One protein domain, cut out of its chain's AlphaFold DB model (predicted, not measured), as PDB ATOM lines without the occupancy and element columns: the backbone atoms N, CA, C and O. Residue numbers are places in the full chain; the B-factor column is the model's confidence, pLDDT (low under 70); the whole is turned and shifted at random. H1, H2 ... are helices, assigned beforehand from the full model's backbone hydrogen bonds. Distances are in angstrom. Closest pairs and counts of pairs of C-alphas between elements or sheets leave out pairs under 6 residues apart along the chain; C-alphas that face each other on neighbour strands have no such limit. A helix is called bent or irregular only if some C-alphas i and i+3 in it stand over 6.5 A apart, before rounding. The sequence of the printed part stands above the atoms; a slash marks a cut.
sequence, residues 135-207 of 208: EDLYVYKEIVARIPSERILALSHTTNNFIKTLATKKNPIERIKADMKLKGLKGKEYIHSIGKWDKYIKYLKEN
ATOM      1  N   GLU A 135     -21.009 -19.995-180.274       91.94
ATOM      2  CA  GLU A 135     -20.473 -21.293-180.712       91.94
ATOM      3  C   GLU A 135     -20.775 -22.400-179.689       91.94
ATOM      4  O   GLU A 135     -21.388 -23.422-180.009       91.94
ATOM      5  N   ASP A 136     -20.450 -22.150-178.421       92.06
ATOM      6  CA  ASP A 136     -20.731 -23.061-177.312       92.06
ATOM      7  C   ASP A 136     -22.232 -23.265-177.099       92.06
ATOM      8  O   ASP A 136     -22.714 -24.369-176.809       92.06
ATOM      9  N   LEU A 137     -23.000 -22.188-177.252       93.75
ATOM     10  CA  LEU A 137     -24.440 -22.222-177.074       93.75
ATOM     11  C   LEU A 137     -25.147 -22.974-178.212       93.75
ATOM     12  O   LEU A 137     -26.199 -23.569-177.963       93.75
ATOM     13  N   TYR A 138     -24.592 -22.972-179.427       94.44
ATOM     14  CA  TYR A 138     -25.118 -23.709-180.575       94.44
ATOM     15  C   TYR A 138     -25.122 -25.217-180.302       94.44
ATOM     16  O   TYR A 138     -26.183 -25.843-180.344       94.44
ATOM     17  N   VAL A 139     -23.984 -25.776-179.879       92.25
ATOM     18  CA  VAL A 139     -23.856 -27.208-179.546       92.25
ATOM     19  C   VAL A 139     -24.841 -27.614-178.447       92.25
ATOM     20  O   VAL A 139     -25.484 -28.663-178.511       92.25
ATOM     21  N   TYR A 140     -25.002 -26.765-177.432       94.31
ATOM     22  CA  TYR A 140     -25.983 -26.991-176.375       94.31
ATOM     23  C   TYR A 140     -27.424 -26.996-176.907       94.31
ATOM     24  O   TYR A 140     -28.211 -27.869-176.538       94.31
ATOM     25  N   LYS A 141     -27.781 -26.041-177.774       93.81
ATOM     26  CA  LYS A 141     -29.123 -25.951-178.372       93.81
ATOM     27  C   LYS A 141     -29.446 -27.183-179.217       93.81
ATOM     28  O   LYS A 141     -30.566 -27.676-179.114       93.81
ATOM     29  N   GLU A 142     -28.488 -27.716-179.974       93.12
ATOM     30  CA  GLU A 142     -28.685 -28.944-180.760       93.12
ATOM     31  C   GLU A 142     -29.008 -30.165-179.890       93.12
ATOM     32  O   GLU A 142     -29.826 -30.999-180.275       93.12
ATOM     33  N   ILE A 143     -28.399 -30.272-178.705       91.12
ATOM     34  CA  ILE A 143     -28.705 -31.346-177.750       91.12
ATOM     35  C   ILE A 143     -30.105 -31.145-177.169       91.12
ATOM     36  O   ILE A 143     -30.907 -32.075-177.145       91.12
ATOM     37  N   VAL A 144     -30.418 -29.924-176.723       91.06
ATOM     38  CA  VAL A 144     -31.711 -29.612-176.094       91.06
ATOM     39  C   VAL A 144     -32.876 -29.786-177.066       91.06
ATOM     40  O   VAL A 144     -33.933 -30.247-176.648       91.06
ATOM     41  N   ALA A 145     -32.688 -29.485-178.352       91.31
ATOM     42  CA  ALA A 145     -33.715 -29.652-179.381       91.31
ATOM     43  C   ALA A 145     -34.176 -31.111-179.564       91.31
ATOM     44  O   ALA A 145     -35.261 -31.346-180.086       91.31
ATOM     45  N   ARG A 146     -33.380 -32.093-179.118       88.81
ATOM     46  CA  ARG A 146     -33.729 -33.523-179.167       88.81
ATOM     47  C   ARG A 146     -34.583 -33.968-177.982       88.81
ATOM     48  O   ARG A 146     -35.088 -35.087-177.991       88.81
ATOM     49  N   ILE A 147     -34.731 -33.124-176.959       88.56
ATOM     50  CA  ILE A 147     -35.495 -33.440-175.753       88.56
ATOM     51  C   ILE A 147     -36.972 -33.120-176.018       88.56
ATOM     52  O   ILE A 147     -37.293 -31.960-176.289       88.56
ATOM     53  N   PRO A 148     -37.886 -34.100-175.890       88.56
ATOM     54  CA  PRO A 148     -39.318 -33.840-175.973       88.56
ATOM     55  C   PRO A 148     -39.751 -32.803-174.935       88.56
ATOM     56  O   PRO A 148     -39.248 -32.784-173.805       88.56
ATOM     57  N   SER A 149     -40.710 -31.950-175.295       84.69
ATOM     58  CA  SER A 149     -41.149 -30.833-174.448       84.69
ATOM     59  C   SER A 149     -41.657 -31.304-173.080       84.69
ATOM     60  O   SER A 149     -41.425 -30.644-172.065       84.69
ATOM     61  N   GLU A 150     -42.259 -32.494-173.019       87.81
ATOM     62  CA  GLU A 150     -42.761 -33.126-171.795       87.81
ATOM     63  C   GLU A 150     -41.627 -33.489-170.821       87.81
ATOM     64  O   GLU A 150     -41.834 -33.581-169.611       87.81
ATOM     65  N   ARG A 151     -40.402 -33.670-171.333       86.75
ATOM     66  CA  ARG A 151     -39.211 -34.051-170.564       86.75
ATOM     67  C   ARG A 151     -38.245 -32.894-170.339       86.75
ATOM     68  O   ARG A 151     -37.139 -33.124-169.858       86.75
ATOM     69  N   ILE A 152     -38.644 -31.645-170.586       83.38
ATOM     70  CA  ILE A 152     -37.751 -30.481-170.439       83.38
ATOM     71  C   ILE A 152     -37.154 -30.345-169.024       83.38
ATOM     72  O   ILE A 152     -36.043 -29.844-168.846       83.38
ATOM     73  N   LEU A 153     -37.852 -30.847-167.997       87.50
ATOM     74  CA  LEU A 153     -37.346 -30.883-166.622       87.50
ATOM     75  C   LEU A 153     -36.132 -31.808-166.456       87.50
ATOM     76  O   LEU A 153     -35.286 -31.534-165.600       87.50
ATOM     77  N   ALA A 154     -35.996 -32.845-167.291       89.38
ATOM     78  CA  ALA A 154     -34.847 -33.749-167.281       89.38
ATOM     79  C   ALA A 154     -33.539 -32.971-167.454       89.38
ATOM     80  O   ALA A 154     -32.601 -33.187-166.698       89.38
ATOM     81  N   LEU A 155     -33.516 -31.954-168.320       92.88
ATOM     82  CA  LEU A 155     -32.355 -31.082-168.509       92.88
ATOM     83  C   LEU A 155     -31.918 -30.381-167.220       92.88
ATOM     84  O   LEU A 155     -30.723 -30.309-166.915       92.88
ATOM     85  N   SER A 156     -32.871 -29.889-166.427       90.81
ATOM     86  CA  SER A 156     -32.575 -29.272-165.131       90.81
ATOM     87  C   SER A 156     -32.023 -30.296-164.135       90.81
ATOM     88  O   SER A 156     -31.077 -29.998-163.399       90.81
ATOM     89  N   HIS A 157     -32.574 -31.511-164.112       92.56
ATOM     90  CA  HIS A 157     -32.084 -32.587-163.250       92.56
ATOM     91  C   HIS A 157     -30.678 -33.042-163.650       92.56
ATOM     92  O   HIS A 157     -29.789 -33.031-162.800       92.56
ATOM     93  N   THR A 158     -30.442 -33.326-164.930       94.75
ATOM     94  CA  THR A 158     -29.138 -33.727-165.475       94.75
ATOM     95  C   THR A 158     -28.079 -32.657-165.213       94.75
ATOM     96  O   THR A 158     -26.992 -32.963-164.729       94.75
ATOM     97  N   THR A 159     -28.414 -31.376-165.397       95.81
ATOM     98  CA  THR A 159     -27.506 -30.265-165.061       95.81
ATOM     99  C   THR A 159     -27.155 -30.234-163.576       95.81
ATOM    100  O   THR A 159     -25.994 -30.059-163.211       95.81
ATOM    101  N   ASN A 160     -28.139 -30.417-162.693       94.94
ATOM    102  CA  ASN A 160     -27.873 -30.470-161.257       94.94
ATOM    103  C   ASN A 160     -27.058 -31.707-160.860       94.94
ATOM    104  O   ASN A 160     -26.223 -31.598-159.965       94.94
ATOM    105  N   ASN A 161     -27.274 -32.849-161.512       96.62
ATOM    106  CA  ASN A 161     -26.496 -34.062-161.281       96.62
ATOM    107  C   ASN A 161     -25.034 -33.854-161.676       96.62
ATOM    108  O   ASN A 161     -24.160 -34.120-160.858       96.62
ATOM    109  N   PHE A 162     -24.767 -33.252-162.837       97.88
ATOM    110  CA  PHE A 162     -23.407 -32.868-163.219       97.88
ATOM    111  C   PHE A 162     -22.757 -31.927-162.193       97.88
ATOM    112  O   PHE A 162     -21.618 -32.123-161.790       97.88
ATOM    113  N   ILE A 163     -23.482 -30.921-161.691       97.31
ATOM    114  CA  ILE A 163     -22.935 -30.032-160.650       97.31
ATOM    115  C   ILE A 163     -22.562 -30.823-159.386       97.31
ATOM    116  O   ILE A 163     -21.536 -30.535-158.773       97.31
ATOM    117  N   LYS A 164     -23.349 -31.837-159.003       96.62
ATOM    118  CA  LYS A 164     -23.013 -32.712-157.868       96.62
ATOM    119  C   LYS A 164     -21.738 -33.515-158.119       96.62
ATOM    120  O   LYS A 164     -20.962 -33.676-157.185       96.62
ATOM    121  N   THR A 165     -21.475 -33.959-159.352       96.81
ATOM    122  CA  THR A 165     -20.232 -34.688-159.670       96.81
ATOM    123  C   THR A 165     -18.979 -33.814-159.574       96.81
ATOM    124  O   THR A 165     -17.873 -34.343-159.540       96.81
ATOM    125  N   LEU A 166     -19.120 -32.484-159.523       96.50
ATOM    126  CA  LEU A 166     -17.996 -31.563-159.308       96.50
ATOM    127  C   LEU A 166     -17.582 -31.449-157.830       96.50
ATOM    128  O   LEU A 166     -16.523 -30.888-157.540       96.50
ATOM    129  N   ALA A 167     -18.407 -31.938-156.899       96.62
ATOM    130  CA  ALA A 167     -18.131 -31.851-155.472       96.62
ATOM    131  C   ALA A 167     -16.975 -32.778-155.066       96.62
ATOM    132  O   ALA A 167     -16.881 -33.925-155.492       96.62
ATOM    133  N   THR A 168     -16.098 -32.280-154.195       95.56
ATOM    134  CA  THR A 168     -14.975 -33.036-153.614       95.56
ATOM    135  C   THR A 168     -14.895 -32.777-152.112       95.56
ATOM    136  O   THR A 168     -15.507 -31.835-151.616       95.56
ATOM    137  N   LYS A 169     -14.076 -33.540-151.371       92.81
ATOM    138  CA  LYS A 169     -13.861 -33.293-149.928       92.81
ATOM    139  C   LYS A 169     -13.396 -31.859-149.622       92.81
ATOM    140  O   LYS A 169     -13.796 -31.294-148.614       92.81
ATOM    141  N   LYS A 170     -12.564 -31.265-150.490       93.31
ATOM    142  CA  LYS A 170     -12.042 -29.890-150.330       93.31
ATOM    143  C   LYS A 170     -12.987 -28.810-150.880       93.31
ATOM    144  O   LYS A 170     -12.853 -27.636-150.536       93.31
ATOM    145  N   ASN A 171     -13.917 -29.194-151.751       93.75
ATOM    146  CA  ASN A 171     -14.895 -28.303-152.363       93.75
ATOM    147  C   ASN A 171     -16.281 -28.965-152.337       93.75
ATOM    148  O   ASN A 171     -16.699 -29.541-153.348       93.75
ATOM    149  N   PRO A 172     -16.953 -28.957-151.174       96.44
ATOM    150  CA  PRO A 172     -18.250 -29.599-151.015       96.44
ATOM    151  C   PRO A 172     -19.337 -28.875-151.820       96.44
ATOM    152  O   PRO A 172     -19.160 -27.738-152.274       96.44
ATOM    153  N   ILE A 173     -20.483 -29.533-152.005       96.19
ATOM    154  CA  ILE A 173     -21.572 -29.025-152.851       96.19
ATOM    155  C   ILE A 173     -22.118 -27.681-152.353       96.19
ATOM    156  O   ILE A 173     -22.488 -26.830-153.159       96.19
ATOM    157  N   GLU A 174     -22.108 -27.445-151.045       93.69
ATOM    158  CA  GLU A 174     -22.521 -26.196-150.408       93.69
ATOM    159  C   GLU A 174     -21.638 -25.031-150.862       93.69
ATOM    160  O   GLU A 174     -22.155 -23.969-151.202       93.69
ATOM    161  N   ARG A 175     -20.319 -25.251-150.956       95.31
ATOM    162  CA  ARG A 175     -19.358 -24.243-151.423       95.31
ATOM    163  C   ARG A 175     -19.556 -23.931-152.904       95.31
ATOM    164  O   ARG A 175     -19.546 -22.766-153.287       95.31
ATOM    165  N   ILE A 176     -19.818 -24.954-153.717       96.69
ATOM    166  CA  ILE A 176     -20.165 -24.780-155.135       96.69
ATOM    167  C   ILE A 176     -21.460 -23.969-155.266       96.69
ATOM    168  O   ILE A 176     -21.527 -23.019-156.041       96.69
ATOM    169  N   LYS A 177     -22.498 -24.303-154.490       94.50
ATOM    170  CA  LYS A 177     -23.775 -23.575-154.508       94.50
ATOM    171  C   LYS A 177     -23.631 -22.139-154.000       94.50
ATOM    172  O   LYS A 177     -24.310 -21.268-154.536       94.50
ATOM    173  N   ALA A 178     -22.767 -21.881-153.021       94.00
ATOM    174  CA  ALA A 178     -22.455 -20.532-152.561       94.00
ATOM    175  C   ALA A 178     -21.761 -19.715-153.664       94.00
ATOM    176  O   ALA A 178     -22.219 -18.623-153.980       94.00
ATOM    177  N   ASP A 179     -20.750 -20.276-154.334       96.31
ATOM    178  CA  ASP A 179     -20.068 -19.624-155.464       96.31
ATOM    179  C   ASP A 179     -21.025 -19.361-156.646       96.31
ATOM    180  O   ASP A 179     -21.007 -18.291-157.252       96.31
ATOM    181  N   MET A 180     -21.940 -20.297-156.934       95.56
ATOM    182  CA  MET A 180     -23.011 -20.101-157.923       95.56
ATOM    183  C   MET A 180     -23.892 -18.891-157.600       95.56
ATOM    184  O   MET A 180     -24.223 -18.112-158.498       95.56
ATOM    185  N   LYS A 181     -24.314 -18.765-156.334       94.88
ATOM    186  CA  LYS A 181     -25.142 -17.646-155.871       94.88
ATOM    187  C   LYS A 181     -24.360 -16.347-155.938       94.88
ATOM    188  O   LYS A 181     -24.850 -15.421-156.573       94.88
ATOM    189  N   LEU A 182     -23.139 -16.319-155.408       95.69
ATOM    190  CA  LEU A 182     -22.259 -15.154-155.424       95.69
ATOM    191  C   LEU A 182     -22.080 -14.592-156.840       95.69
ATOM    192  O   LEU A 182     -22.256 -13.399-157.064       95.69
ATOM    193  N   LYS A 183     -21.832 -15.463-157.825       95.69
ATOM    194  CA  LYS A 183     -21.701 -15.066-159.238       95.69
ATOM    195  C   LYS A 183     -23.030 -14.716-159.915       95.69
ATOM    196  O   LYS A 183     -23.027 -14.210-161.034       95.69
ATOM    197  N   GLY A 184     -24.169 -15.024-159.293       95.56
ATOM    198  CA  GLY A 184     -25.502 -14.781-159.843       95.56
ATOM    199  C   GLY A 184     -25.847 -15.645-161.061       95.56
ATOM    200  O   GLY A 184     -26.741 -15.273-161.826       95.56
ATOM    201  N   LEU A 185     -25.171 -16.786-161.249       95.75
ATOM    202  CA  LEU A 185     -25.262 -17.621-162.454       95.75
ATOM    203  C   LEU A 185     -26.234 -18.798-162.288       95.75
ATOM    204  O   LEU A 185     -26.419 -19.359-161.203       95.75
ATOM    205  N   LYS A 186     -26.882 -19.201-163.383       92.94
ATOM    206  CA  LYS A 186     -27.644 -20.458-163.464       92.94
ATOM    207  C   LYS A 186     -26.696 -21.639-163.671       92.94
ATOM    208  O   LYS A 186     -25.532 -21.460-163.990       92.94
ATOM    209  N   GLY A 187     -27.209 -22.866-163.540       94.75
ATOM    210  CA  GLY A 187     -26.399 -24.089-163.631       94.75
ATOM    211  C   GLY A 187     -25.485 -24.150-164.859       94.75
ATOM    212  O   GLY A 187     -24.280 -24.294-164.701       94.75
ATOM    213  N   LYS A 188     -26.037 -23.963-166.065       95.25
ATOM    214  CA  LYS A 188     -25.253 -24.003-167.313       95.25
ATOM    215  C   LYS A 188     -24.218 -22.874-167.417       95.25
ATOM    216  O   LYS A 188     -23.075 -23.123-167.769       95.25
ATOM    217  N   GLU A 189     -24.607 -21.652-167.052       96.75
ATOM    218  CA  GLU A 189     -23.733 -20.470-167.071       96.75
ATOM    219  C   GLU A 189     -22.590 -20.641-166.071       96.75
ATOM    220  O   GLU A 189     -21.439 -20.357-166.377       96.75
ATOM    221  N   TYR A 190     -22.898 -21.183-164.894       97.50
ATOM    222  CA  TYR A 190     -21.914 -21.482-163.872       97.50
ATOM    223  C   TYR A 190     -20.897 -22.510-164.354       97.50
ATOM    224  O   TYR A 190     -19.702 -22.246-164.282       97.50
ATOM    225  N   ILE A 191     -21.364 -23.649-164.876       98.06
ATOM    226  CA  ILE A 191     -20.518 -24.717-165.423       98.06
ATOM    227  C   ILE A 191     -19.569 -24.171-166.495       98.06
ATOM    228  O   ILE A 191     -18.380 -24.497-166.487       98.06
ATOM    229  N   HIS A 192     -20.088 -23.327-167.387       97.94
ATOM    230  CA  HIS A 192     -19.289 -22.642-168.395       97.94
ATOM    231  C   HIS A 192     -18.243 -21.723-167.738       97.94
ATOM    232  O   HIS A 192     -17.051 -21.851-168.008       97.94
ATOM    233  N   SER A 193     -18.651 -20.895-166.768       97.38
ATOM    234  CA  SER A 193     -17.770 -19.932-166.083       97.38
ATOM    235  C   SER A 193     -16.597 -20.549-165.325       97.38
ATOM    236  O   SER A 193     -15.603 -19.871-165.086       97.38
ATOM    237  N   ILE A 194     -16.697 -21.823-164.942       97.00
ATOM    238  CA  ILE A 194     -15.636 -22.550-164.237       97.00
ATOM    239  C   ILE A 194     -14.811 -23.455-165.169       97.00
ATOM    240  O   ILE A 194     -14.088 -24.333-164.691       97.00
ATOM    241  N   GLY A 195     -14.948 -23.294-166.491       97.00
ATOM    242  CA  GLY A 195     -14.185 -24.044-167.493       97.00
ATOM    243  C   GLY A 195     -14.517 -25.538-167.527       97.00
ATOM    244  O   GLY A 195     -13.641 -26.372-167.753       97.00
ATOM    245  N   LYS A 196     -15.768 -25.915-167.223       97.50
ATOM    246  CA  LYS A 196     -16.237 -27.318-167.252       97.50
ATOM    247  C   LYS A 196     -17.230 -27.593-168.380       97.50
ATOM    248  O   LYS A 196     -17.900 -28.625-168.346       97.50
ATOM    249  N   TRP A 197     -17.307 -26.700-169.364       97.62
ATOM    250  CA  TRP A 197     -18.279 -26.766-170.450       97.62
ATOM    251  C   TRP A 197     -18.171 -28.049-171.278       97.62
ATOM    252  O   TRP A 197     -19.135 -28.807-171.322       97.62
ATOM    253  N   ASP A 198     -16.994 -28.381-171.811       96.75
ATOM    254  CA  ASP A 198     -16.814 -29.577-172.653       96.75
ATOM    255  C   ASP A 198     -17.205 -30.871-171.935       96.75
ATOM    256  O   ASP A 198     -17.893 -31.739-172.480       96.75
ATOM    257  N   LYS A 199     -16.815 -30.982-170.659       97.69
ATOM    258  CA  LYS A 199     -17.170 -32.128-169.810       97.69
ATOM    259  C   LYS A 199     -18.678 -32.222-169.606       97.69
ATOM    260  O   LYS A 199     -19.225 -33.321-169.597       97.69
ATOM    261  N   TYR A 200     -19.341 -31.083-169.444       97.56
ATOM    262  CA  TYR A 200     -20.786 -31.014-169.294       97.56
ATOM    263  C   TYR A 200     -21.522 -31.356-170.585       97.56
ATOM    264  O   TYR A 200     -22.473 -32.127-170.537       97.56
ATOM    265  N   ILE A 201     -21.069 -30.859-171.736       96.62
ATOM    266  CA  ILE A 201     -21.648 -31.203-173.039       96.62
ATOM    267  C   ILE A 201     -21.528 -32.707-173.307       96.62
ATOM    268  O   ILE A 201     -22.509 -33.330-173.713       96.62
ATOM    269  N   LYS A 202     -20.367 -33.312-173.020       96.62
ATOM    270  CA  LYS A 202     -20.199 -34.771-173.098       96.62
ATOM    271  C   LYS A 202     -21.177 -35.497-172.168       96.62
ATOM    272  O   LYS A 202     -21.895 -36.383-172.618       96.62
ATOM    273  N   TYR A 203     -21.265 -35.063-170.912       96.38
ATOM    274  CA  TYR A 203     -22.190 -35.639-169.937       96.38
ATOM    275  C   TYR A 203     -23.656 -35.538-170.384       96.38
ATOM    276  O   TYR A 203     -24.400 -36.504-170.245       96.38
ATOM    277  N   LEU A 204     -24.082 -34.404-170.954       94.75
ATOM    278  CA  LEU A 204     -25.439 -34.241-171.481       94.75
ATOM    279  C   LEU A 204     -25.741 -35.241-172.600       94.75
ATOM    280  O   LEU A 204     -26.800 -35.851-172.567       94.75
ATOM    281  N   LYS A 205     -24.824 -35.440-173.554       92.94
ATOM    282  CA  LYS A 205     -25.016 -36.394-174.663       92.94
ATOM    283  C   LYS A 205     -25.197 -37.840-174.188       92.94
ATOM    284  O   LYS A 205     -25.841 -38.620-174.873       92.94
ATOM    285  N   GLU A 206     -24.617 -38.188-173.043       93.69
ATOM    286  CA  GLU A 206     -24.683 -39.532-172.457       93.69
ATOM    287  C   GLU A 206     -25.897 -39.732-171.528       93.69
ATOM    288  O   GLU A 206     -26.254 -40.869-171.233       93.69
ATOM    289  N   ASN A 207     -26.514 -38.651-171.029       90.12
ATOM    290  CA  ASN A 207     -27.481 -38.696-169.918       90.12
ATOM    291  C   ASN A 207     -28.809 -37.967-170.207       90.12
ATOM    292  O   ASN A 207     -29.546 -37.648-169.262       90.12
TER     293      ASN A 207
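What this domain is: This is residues 135 to 207 of the 208 residues of an uncharacterized protein of Clostridium sp. AF22-10 (UniProt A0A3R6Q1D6). Look for one long helix, H2, with H4 and H5 packed on its later half, H1 beside H5, and H3 near its end. The printed part has 73 residues with five named helices, H1 to H5 in order: all helix. It is compact, radius of gyration of the C-alphas 12.6 A, spanning 36 by 25 by 21 A.

How they stand to each other: Start at H2, residues 149 to 165, irregular with C-alphas 150 and 153 7.8 A apart. Its residues 158 to 162 alone touch H5, residues 197 to 207, closest at C-alphas 158 and 207, 6.9 A. Its residues 159 to 163 alone touch H4, residues 187 to 193. H5 touches H1, residues 135 to 144, at a shallow tilt of 13 degrees. H3, residues 173 to 182, touches no helix. O i to N i+4 pairs are within hydrogen-bond range throughout H3, H4 and H5, in H1 5 of 6, in H2 9 of 13.

Where its parts are: Find C-alpha 135, where H1 begins, at (-20.473, -21.293, -180.712); H5 ends at C-alpha 207, (-27.481, -38.696, -169.918).

The domain as a whole: No printed residue is under 70 in pLDDT.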